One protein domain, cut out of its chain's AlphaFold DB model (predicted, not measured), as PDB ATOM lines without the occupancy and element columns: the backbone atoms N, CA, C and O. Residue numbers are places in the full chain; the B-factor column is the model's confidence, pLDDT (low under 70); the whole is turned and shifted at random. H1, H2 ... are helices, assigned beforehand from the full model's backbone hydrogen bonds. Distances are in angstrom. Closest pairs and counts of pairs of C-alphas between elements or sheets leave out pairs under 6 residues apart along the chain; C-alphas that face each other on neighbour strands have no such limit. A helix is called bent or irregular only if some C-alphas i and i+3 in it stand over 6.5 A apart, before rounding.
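Overview. This is residues 305 to 380 of the 491 residues of an uncharacterized protein of Rhizophagus irregularis (UniProt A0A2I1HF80). Four short helices are strung loosely along an elongated model: H1 at one end, H2 next, then H3 and H4 toward the other end, joined by the long loop of residues 349 to 368. The free residues 305 to 310 of H1 and 318 to 323 stick out. The printed part has 76 residues, 35 in helices H1 to H4, and no named strand: all helix, loose, radius of gyration of the C-alphas 15.7 A, spans 46 by 29 by 21 A.

Along the chain. Find C-alpha 305 at (43.608, -19.597, 12.705); H1 runs to 316, 15.9 A. Then find H2, 326 to 335, 14.2 A; H3, 342 to 348; and H4, 369 to 374, ending at (18.387, -29.139, 7.724).

Arrangement. H1, with residues 314 to 315 alone, only just touches H2, with 3 pairs of C-alphas within 8 A; the closest C-alphas, of Ser 314 and Ser 328, are 6.2 A apart. They form a helical hairpin, a shallow tilt of 32 degrees, opposite ways. H3 and H4 are only just apart, closest 8.4 A. Every O i to N i+4 pair is within hydrogen-bond range in H2 and H3, 7 of 8 in H1, 1 of 2 in H4.

Size, cuts and confidence. The farthest C-alphas, of Leu 319 and Leu 380, are 49.4 A apart. The printed part has no cut; the link H3 to H4 is long. Look for pLDDT under 70 at residues 310, 312 to 325 and 378 to 380.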
ATOM      1  N   ALA A 305      42.776 -19.277  11.541       77.12
ATOM      2  CA  ALA A 305      43.608 -19.597  12.705       77.12
ATOM      3  C   ALA A 305      42.786 -20.380  13.707       77.12
ATOM      4  O   ALA A 305      43.157 -21.495  14.054       77.12
ATOM      5  N   LEU A 306      41.631 -19.836  14.091       77.44
ATOM      6  CA  LEU A 306      40.738 -20.507  15.027       77.44
ATOM      7  C   LEU A 306      40.222 -21.830  14.466       77.44
ATOM      8  O   LEU A 306      40.144 -22.814  15.197       77.44
ATOM      9  N   SER A 307      39.908 -21.876  13.171       80.94
ATOM     10  CA  SER A 307      39.434 -23.099  12.515       80.94
ATOM     11  C   SER A 307      40.493 -24.204  12.548       80.94
ATOM     12  O   SER A 307      40.201 -25.327  12.965       80.94
ATOM     13  N   PHE A 308      41.740 -23.896  12.168       77.44
ATOM     14  CA  PHE A 308      42.827 -24.874  12.206       77.44
ATOM     15  C   PHE A 308      43.241 -25.239  13.627       77.44
ATOM     16  O   PHE A 308      43.541 -26.402  13.864       77.44
ATOM     17  N   ASP A 309      43.208 -24.311  14.579       71.69
ATOM     18  CA  ASP A 309      43.510 -24.593  15.983       71.69
ATOM     19  C   ASP A 309      42.521 -25.589  16.591       71.69
ATOM     20  O   ASP A 309      42.916 -26.603  17.179       71.69
ATOM     21  N   THR A 310      41.224 -25.334  16.398       69.00
ATOM     22  CA  THR A 310      40.138 -26.212  16.849       69.00
ATOM     23  C   THR A 310      40.209 -27.582  16.168       69.00
ATOM     24  O   THR A 310      39.876 -28.607  16.773       69.00
ATOM     25  N   PHE A 311      40.664 -27.631  14.914       70.31
ATOM     26  CA  PHE A 311      40.859 -28.870  14.166       70.31
ATOM     27  C   PHE A 311      42.114 -29.638  14.610       70.31
ATOM     28  O   PHE A 311      42.036 -30.836  14.881       70.31
ATOM     29  N   GLN A 312      43.258 -28.966  14.764       65.50
ATOM     30  CA  GLN A 312      44.534 -29.560  15.162       65.50
ATOM     31  C   GLN A 312      44.419 -30.221  16.537       65.50
ATOM     32  O   GLN A 312      44.823 -31.369  16.695       65.50
ATOM     33  N   GLN A 313      43.813 -29.556  17.518       59.09
ATOM     34  CA  GLN A 313      43.600 -30.151  18.841       59.09
ATOM     35  C   GLN A 313      42.794 -31.456  18.747       59.09
ATOM     36  O   GLN A 313      43.182 -32.465  19.325       59.09
ATOM     37  N   SER A 314      41.753 -31.497  17.909       57.47
ATOM     38  CA  SER A 314      40.915 -32.695  17.739       57.47
ATOM     39  C   SER A 314      41.629 -33.912  17.130       57.47
ATOM     40  O   SER A 314      41.188 -35.049  17.317       57.47
ATOM     41  N   ILE A 315      42.732 -33.676  16.412       54.44
ATOM     42  CA  ILE A 315      43.542 -34.706  15.746       54.44
ATOM     43  C   ILE A 315      44.752 -35.092  16.599       54.44
ATOM     44  O   ILE A 315      45.114 -36.264  16.660       54.44
ATOM     45  N   TYR A 316      45.380 -34.116  17.260       51.72
ATOM     46  CA  TYR A 316      46.657 -34.283  17.952       51.72
ATOM     47  C   TYR A 316      46.536 -34.470  19.469       51.72
ATOM     48  O   TYR A 316      47.560 -34.653  20.126       51.72
ATOM     49  N   SER A 317      45.326 -34.491  20.047       49.09
ATOM     50  CA  SER A 317      45.151 -34.762  21.483       49.09
ATOM     51  C   SER A 317      45.675 -36.132  21.945       49.09
ATOM     52  O   SER A 317      45.804 -36.326  23.152       49.09
ATOM     53  N   GLN A 318      46.021 -37.077  21.059       46.25
ATOM     54  CA  GLN A 318      46.614 -38.359  21.466       46.25
ATOM     55  C   GLN A 318      47.731 -38.810  20.516       46.25
ATOM     56  O   GLN A 318      47.551 -38.914  19.306       46.25
ATOM     57  N   LEU A 319      48.892 -39.124  21.098       42.78
ATOM     58  CA  LEU A 319      50.152 -39.505  20.447       42.78
ATOM     59  C   LEU A 319      50.119 -40.864  19.699       42.78
ATOM     60  O   LEU A 319      51.160 -41.486  19.508       42.78
ATOM     61  N   LEU A 320      48.949 -41.348  19.275       44.34
ATOM     62  CA  LEU A 320      48.767 -42.611  18.557       44.34
ATOM     63  C   LEU A 320      47.642 -42.465  17.520       44.34
ATOM     64  O   LEU A 320      46.505 -42.877  17.741       44.34
ATOM     65  N   VAL A 321      47.981 -41.930  16.342       47.84
ATOM     66  CA  VAL A 321      47.100 -41.815  15.153       47.84
ATOM     67  C   VAL A 321      46.479 -43.167  14.738       47.84
ATOM     68  O   VAL A 321      45.494 -43.210  14.007       47.84
ATOM     69  N   SER A 322      47.003 -44.290  15.238       47.19
ATOM     70  CA  SER A 322      46.449 -45.629  15.028       47.19
ATOM     71  C   SER A 322      45.129 -45.900  15.763       47.19
ATOM     72  O   SER A 322      44.412 -46.796  15.333       47.19
ATOM     73  N   ASN A 323      44.800 -45.135  16.814       47.44
ATOM     74  CA  ASN A 323      43.568 -45.259  17.607       47.44
ATOM     75  C   ASN A 323      42.823 -43.917  17.677       47.44
ATOM     76  O   ASN A 323      42.361 -43.516  18.744       47.44
ATOM     77  N   ALA A 324      42.725 -43.189  16.557       53.09
ATOM     78  CA  ALA A 324      41.852 -42.020  16.504       53.09
ATOM     79  C   ALA A 324      40.443 -42.447  16.944       53.09
ATOM     80  O   ALA A 324      39.868 -43.368  16.348       53.09
ATOM     81  N   SER A 325      39.921 -41.810  17.995       66.81
ATOM     82  CA  SER A 325      38.584 -42.103  18.509       66.81
ATOM     83  C   SER A 325      37.564 -42.016  17.370       66.81
ATOM     84  O   SER A 325      37.751 -41.277  16.396       66.81
ATOM     85  N   THR A 326      36.471 -42.770  17.471       70.75
ATOM     86  CA  THR A 326      35.349 -42.692  16.516       70.75
ATOM     87  C   THR A 326      34.910 -41.243  16.288       70.75
ATOM     88  O   THR A 326      34.618 -40.851  15.160       70.75
ATOM     89  N   PHE A 327      34.985 -40.422  17.335       71.50
ATOM     90  CA  PHE A 327      34.731 -38.990  17.297       71.50
ATOM     91  C   PHE A 327      35.740 -38.195  16.447       71.50
ATOM     92  O   PHE A 327      35.331 -37.392  15.610       71.50
ATOM     93  N   SER A 328      37.050 -38.431  16.579       70.00
ATOM     94  CA  SER A 328      38.058 -37.779  15.724       70.00
ATOM     95  C   SER A 328      37.907 -38.183  14.252       70.00
ATOM     96  O   SER A 328      38.051 -37.345  13.363       70.00
ATOM     97  N   GLN A 329      37.557 -39.445  13.973       72.25
ATOM     98  CA  GLN A 329      37.273 -39.905  12.608       72.25
ATOM     99  C   GLN A 329      36.017 -39.244  12.030       72.25
ATOM    100  O   GLN A 329      36.025 -38.831  10.871       72.25
ATOM    101  N   PHE A 330      34.957 -39.123  12.833       79.12
ATOM    102  CA  PHE A 330      33.749 -38.388  12.468       79.12
ATOM    103  C   PHE A 330      34.077 -36.929  12.132       79.12
ATOM    104  O   PHE A 330      33.720 -36.469  11.052       79.12
ATOM    105  N   ARG A 331      34.838 -36.233  12.985       74.88
ATOM    106  CA  ARG A 331      35.240 -34.836  12.752       74.88
ATOM    107  C   ARG A 331      36.084 -34.658  11.495       74.88
ATOM    108  O   ARG A 331      35.848 -33.718  10.745       74.88
ATOM    109  N   LEU A 332      37.035 -35.555  11.236       76.19
ATOM    110  CA  LEU A 332      37.817 -35.541   9.997       76.19
ATOM    111  C   LEU A 332      36.913 -35.700   8.774       76.19
ATOM    112  O   LEU A 332      36.995 -34.907   7.838       76.19
ATOM    113  N   LYS A 333      36.022 -36.696   8.789       81.12
ATOM    114  CA  LYS A 333      35.071 -36.916   7.693       81.12
ATOM    115  C   LYS A 333      34.143 -35.720   7.507       81.12
ATOM    116  O   LYS A 333      33.914 -35.316   6.377       81.12
ATOM    117  N   LEU A 334      33.664 -35.121   8.590       83.50
ATOM    118  CA  LEU A 334      32.816 -33.935   8.558       83.50
ATOM    119  C   LEU A 334      33.547 -32.718   7.957       83.50
ATOM    120  O   LEU A 334      33.025 -32.044   7.069       83.50
ATOM    121  N   TRP A 335      34.789 -32.476   8.376       82.25
ATOM    122  CA  TRP A 335      35.602 -31.363   7.885       82.25
ATOM    123  C   TRP A 335      35.885 -31.477   6.379       82.25
ATOM    124  O   TRP A 335      35.760 -30.499   5.644       82.25
ATOM    125  N   PHE A 336      36.169 -32.690   5.890       80.69
ATOM    126  CA  PHE A 336      36.452 -32.969   4.474       80.69
ATOM    127  C   PHE A 336      35.215 -33.253   3.599       80.69
ATOM    128  O   PHE A 336      35.391 -33.498   2.403       80.69
ATOM    129  N   ASP A 337      34.000 -33.197   4.158       83.69
ATOM    130  CA  ASP A 337      32.750 -33.581   3.475       83.69
ATOM    131  C   ASP A 337      32.790 -35.018   2.914       83.69
ATOM    132  O   ASP A 337      32.516 -35.296   1.750       83.69
ATOM    133  N   GLU A 338      33.200 -35.946   3.776       83.69
ATOM    134  CA  GLU A 338      33.370 -37.376   3.495       83.69
ATOM    135  C   GLU A 338      32.541 -38.259   4.442       83.69
ATOM    136  O   GLU A 338      32.825 -39.459   4.596       83.69
ATOM    137  N   LEU A 339      31.537 -37.671   5.107       85.62
ATOM    138  CA  LEU A 339      30.539 -38.426   5.860       85.62
ATOM    139  C   LEU A 339      29.745 -39.345   4.912       85.62
ATOM    140  O   LEU A 339      29.582 -39.021   3.735       85.62
ATOM    141  N   PRO A 340      29.281 -40.509   5.397       85.44
ATOM    142  CA  PRO A 340      28.573 -41.489   4.579       85.44
ATOM    143  C   PRO A 340      27.111 -41.073   4.328       85.44
ATOM    144  O   PRO A 340      26.198 -41.792   4.708       85.44
ATOM    145  N   VAL A 341      26.898 -39.907   3.713       89.00
ATOM    146  CA  VAL A 341      25.585 -39.469   3.205       89.00
ATOM    147  C   VAL A 341      25.286 -40.140   1.864       89.00
ATOM    148  O   VAL A 341      26.224 -40.472   1.130       89.00
ATOM    149  N   MET A 342      24.010 -40.322   1.514       88.75
ATOM    150  CA  MET A 342      23.597 -41.083   0.330       88.75
ATOM    151  C   MET A 342      24.254 -40.572  -0.953       88.75
ATOM    152  O   MET A 342      24.785 -41.373  -1.718       88.75
ATOM    153  N   TYR A 343      24.348 -39.251  -1.141       88.00
ATOM    154  CA  TYR A 343      25.055 -38.661  -2.281       88.00
ATOM    155  C   TYR A 343      26.511 -39.153  -2.400       88.00
ATOM    156  O   TYR A 343      26.974 -39.519  -3.481       88.00
ATOM    157  N   ARG A 344      27.247 -39.225  -1.281       87.19
ATOM    158  CA  ARG A 344      28.642 -39.700  -1.248       87.19
ATOM    159  C   ARG A 344      28.744 -41.214  -1.403       87.19
ATOM    160  O   ARG A 344      29.706 -41.700  -1.998       87.19
ATOM    161  N   LEU A 345      27.784 -41.958  -0.862       86.81
ATOM    162  CA  LEU A 345      27.735 -43.413  -0.980       86.81
ATOM    163  C   LEU A 345      27.479 -43.844  -2.427       86.81
ATOM    164  O   LEU A 345      28.236 -44.667  -2.937       86.81
ATOM    165  N   CYS A 346      26.524 -43.210  -3.112       87.44
ATOM    166  CA  CYS A 346      26.237 -43.461  -4.527       87.44
ATOM    167  C   CYS A 346      27.446 -43.155  -5.421       87.44
ATOM    168  O   CYS A 346      27.755 -43.916  -6.331       87.44
ATOM    169  N   GLN A 347      28.192 -42.084  -5.125       84.56
ATOM    170  CA  GLN A 347      29.421 -41.756  -5.856       84.56
ATOM    171  C   GLN A 347      30.536 -42.795  -5.684       84.56
ATOM    172  O   GLN A 347      31.298 -43.037  -6.618       84.56
ATOM    173  N   ARG A 348      30.683 -43.372  -4.486       85.50
ATOM    174  CA  ARG A 348      31.772 -44.313  -4.176       85.50
ATOM    175  C   ARG A 348      31.442 -45.754  -4.543       85.50
ATOM    176  O   ARG A 348      32.349 -46.505  -4.890       85.50
ATOM    177  N   PHE A 349      30.175 -46.136  -4.420       86.19
ATOM    178  CA  PHE A 349      29.696 -47.502  -4.602       86.19
ATOM    179  C   PHE A 349      28.392 -47.516  -5.418       86.19
ATOM    180  O   PHE A 349      27.346 -47.900  -4.890       86.19
ATOM    181  N   PRO A 350      28.434 -47.108  -6.700       85.88
ATOM    182  CA  PRO A 350      27.237 -47.008  -7.541       85.88
ATOM    183  C   PRO A 350      26.527 -48.355  -7.741       85.88
ATOM    184  O   PRO A 350      25.320 -48.387  -7.941       85.88
ATOM    185  N   ASP A 351      27.250 -49.471  -7.625       88.62
ATOM    186  CA  ASP A 351      26.673 -50.815  -7.752       88.62
ATOM    187  C   ASP A 351      25.877 -51.261  -6.507       88.62
ATOM    188  O   ASP A 351      25.133 -52.238  -6.571       88.62
ATOM    189  N   LEU A 352      26.052 -50.583  -5.361       86.88
ATOM    190  CA  LEU A 352      25.426 -50.947  -4.081       86.88
ATOM    191  C   LEU A 352      24.239 -50.056  -3.699       86.88
ATOM    192  O   LEU A 352      23.394 -50.493  -2.918       86.88
ATOM    193  N   TYR A 353      24.181 -48.824  -4.202       84.75
ATOM    194  CA  TYR A 353      23.182 -47.827  -3.808       84.75
ATOM    195  C   TYR A 353      22.363 -47.357  -5.011       84.75
ATOM    196  O   TYR A 353      22.858 -47.308  -6.135       84.75
ATOM    197  N   ALA A 354      21.092 -47.020  -4.778       76.38
ATOM    198  CA  ALA A 354      20.200 -46.539  -5.825       76.38
ATOM    199  C   ALA A 354      20.635 -45.158  -6.346       76.38
ATOM    200  O   ALA A 354      21.086 -44.300  -5.592       76.38
ATOM    201  N   ASN A 355      20.448 -44.919  -7.646       73.94
ATOM    202  CA  ASN A 355      20.873 -43.675  -8.302       73.94
ATOM    203  C   ASN A 355      20.058 -42.432  -7.902       73.94
ATOM    204  O   ASN A 355      20.378 -41.331  -8.343       73.94
ATOM    205  N   ASP A 356      18.998 -42.586  -7.111       78.38
ATOM    206  CA  ASP A 356      18.125 -41.483  -6.710       78.38
ATOM    207  C   ASP A 356      18.777 -40.570  -5.652       78.38
ATOM    208  O   ASP A 356      18.424 -39.396  -5.553       78.38
ATOM    209  N   SER A 357      19.792 -41.072  -4.929       84.00
ATOM    210  CA  SER A 357      20.526 -40.356  -3.872       84.00
ATOM    211  C   SER A 357      19.614 -39.711  -2.820       84.00
ATOM    212  O   SER A 357      20.019 -38.747  -2.164       84.00
ATOM    213  N   LEU A 358      18.384 -40.211  -2.677       88.50
ATOM    214  CA  LEU A 358      17.372 -39.608  -1.819       88.50
ATOM    215  C   LEU A 358      17.754 -39.771  -0.350       88.50
ATOM    216  O   LEU A 358      18.352 -40.766   0.061       88.50
ATOM    217  N   CYS A 359      17.401 -38.771   0.447       86.94
ATOM    218  CA  CYS A 359      17.570 -38.798   1.886       86.94
ATOM    219  C   CYS A 359      16.774 -39.954   2.489       86.94
ATOM    220  O   CYS A 359      15.552 -39.963   2.359       86.94
ATOM    221  N   PRO A 360      17.414 -40.886   3.217       84.38
ATOM    222  CA  PRO A 360      16.702 -41.961   3.902       84.38
ATOM    223  C   PRO A 360      15.715 -41.459   4.961       84.38
ATOM    224  O   PRO A 360      14.812 -42.192   5.344       84.38
ATOM    225  N   ASN A 361      15.907 -40.230   5.455       83.88
ATOM    226  CA  ASN A 361      15.085 -39.645   6.508       83.88
ATOM    227  C   ASN A 361      13.808 -38.978   5.970       83.88
ATOM    228  O   ASN A 361      12.745 -39.176   6.544       83.88
ATOM    229  N   CYS A 362      13.891 -38.198   4.882       85.00
ATOM    230  CA  CYS A 362      12.709 -37.534   4.309       85.00
ATOM    231  C   CYS A 362      12.200 -38.139   2.998       85.00
ATOM    232  O   CYS A 362      11.072 -37.865   2.618       85.00
ATOM    233  N   GLY A 363      13.014 -38.901   2.268       83.88
ATOM    234  CA  GLY A 363      12.657 -39.495   0.975       83.88
ATOM    235  C   GLY A 363      12.417 -38.504  -0.172       83.88
ATOM    236  O   GLY A 363      12.067 -38.935  -1.265       83.88
ATOM    237  N   ILE A 364      12.586 -37.194   0.049       83.44
ATOM    238  CA  ILE A 364      12.185 -36.144  -0.907       83.44
ATOM    239  C   ILE A 364      13.391 -35.522  -1.615       83.44
ATOM    240  O   ILE A 364      13.397 -35.378  -2.835       83.44
ATOM    241  N   PHE A 365      14.412 -35.128  -0.854       84.56
ATOM    242  CA  PHE A 365      15.572 -34.409  -1.379       84.56
ATOM    243  C   PHE A 365      16.806 -35.303  -1.437       84.56
ATOM    244  O   PHE A 365      16.911 -36.288  -0.710       84.56
ATOM    245  N   MET A 366      17.771 -34.928  -2.275       86.75
ATOM    246  CA  MET A 366      19.080 -35.577  -2.319       86.75
ATOM    247  C   MET A 366      19.811 -35.418  -0.977       86.75
ATOM    248  O   MET A 366      19.927 -34.307  -0.458       86.75
ATOM    249  N   GLU A 367      20.358 -36.510  -0.433       88.81
ATOM    250  CA  GLU A 367      21.103 -36.474   0.830       88.81
ATOM    251  C   GLU A 367      22.518 -35.924   0.641       88.81
ATOM    252  O   GLU A 367      23.502 -36.659   0.519       88.81
ATOM    253  N   THR A 368      22.628 -34.601   0.621       88.75
ATOM    254  CA  THR A 368      23.907 -33.907   0.789       88.75
ATOM    255  C   THR A 368      24.222 -33.721   2.274       88.75
ATOM    256  O   THR A 368      23.351 -33.844   3.136       88.75
ATOM    257  N   LEU A 369      25.475 -33.383   2.593       86.69
ATOM    258  CA  LEU A 369      25.851 -33.025   3.962       86.69
ATOM    259  C   LEU A 369      25.066 -31.808   4.481       86.69
ATOM    260  O   LEU A 369      24.716 -31.757   5.652       86.69
ATOM    261  N   GLU A 370      24.764 -30.844   3.613       86.62
ATOM    262  CA  GLU A 370      23.924 -29.696   3.969       86.62
ATOM    263  C   GLU A 370      22.498 -30.136   4.282       86.62
ATOM    264  O   GLU A 370      21.962 -29.763   5.323       86.62
ATOM    265  N   HIS A 371      21.921 -30.990   3.428       87.62
ATOM    266  CA  HIS A 371      20.588 -31.532   3.649       87.62
ATOM    267  C   HIS A 371      20.501 -32.320   4.960       87.62
ATOM    268  O   HIS A 371      19.522 -32.171   5.683       87.62
ATOM    269  N   LEU A 372      21.540 -33.087   5.320       88.44
ATOM    270  CA  LEU A 372      21.599 -33.819   6.589       88.44
ATOM    271  C   LEU A 372      21.313 -32.912   7.798       88.44
ATOM    272  O   LEU A 372      20.586 -33.336   8.690       88.44
ATOM    273  N   PHE A 373      21.836 -31.681   7.818       86.88
ATOM    274  CA  PHE A 373      21.662 -30.746   8.940       86.88
ATOM    275  C   PHE A 373      20.296 -30.061   8.984       86.88
ATOM    276  O   PHE A 373      19.833 -29.694  10.060       86.88
ATOM    277  N   ILE A 374      19.657 -29.873   7.831       86.31
ATOM    278  CA  ILE A 374      18.387 -29.139   7.724       86.31
ATOM    279  C   ILE A 374      17.181 -30.055   7.500       86.31
ATOM    280  O   ILE A 374      16.054 -29.571   7.422       86.31
ATOM    281  N   CYS A 375      17.400 -31.366   7.376       87.12
ATOM    282  CA  CYS A 375      16.340 -32.326   7.113       87.12
ATOM    283  C   CYS A 375      15.301 -32.298   8.241       87.12
ATOM    284  O   CYS A 375      15.608 -32.579   9.403       87.12
ATOM    285  N   SER A 376      14.063 -31.984   7.870       84.38
ATOM    286  CA  SER A 376      12.895 -31.959   8.749       84.38
ATOM    287  C   SER A 376      11.733 -32.632   8.009       84.38
ATOM    288  O   SER A 376      11.081 -31.999   7.178       84.38
ATOM    289  N   PRO A 377      11.553 -33.951   8.188       80.25
ATOM    290  CA  PRO A 377      10.499 -34.704   7.522       80.25
ATOM    291  C   PRO A 377       9.120 -34.339   8.082       80.25
ATOM    292  O   PRO A 377       8.966 -34.052   9.273       80.25
ATOM    293  N   SER A 378       8.109 -34.372   7.214       65.94
ATOM    294  CA  SER A 378       6.707 -34.184   7.578       65.94
ATOM    295  C   SER A 378       6.237 -35.309   8.500       65.94
ATOM    296  O   SER A 378       6.316 -36.483   8.155       65.94
ATOM    297  N   SER A 379       5.671 -34.966   9.660       58.62
ATOM    298  CA  SER A 379       5.123 -35.944  10.621       58.62
ATOM    299  C   SER A 379       3.971 -36.798  10.069       58.62
ATOM    300  O   SER A 379       3.556 -37.764  10.705       58.62
ATOM    301  N   LEU A 380       3.460 -36.462   8.881       52.62
ATOM    302  CA  LEU A 380       2.404 -37.185   8.172       52.62
ATOM    303  C   LEU A 380       2.864 -38.534   7.590       52.62
ATOM    304  O   LEU A 380       2.013 -39.328   7.199       52.62
TER     305      LEU A 380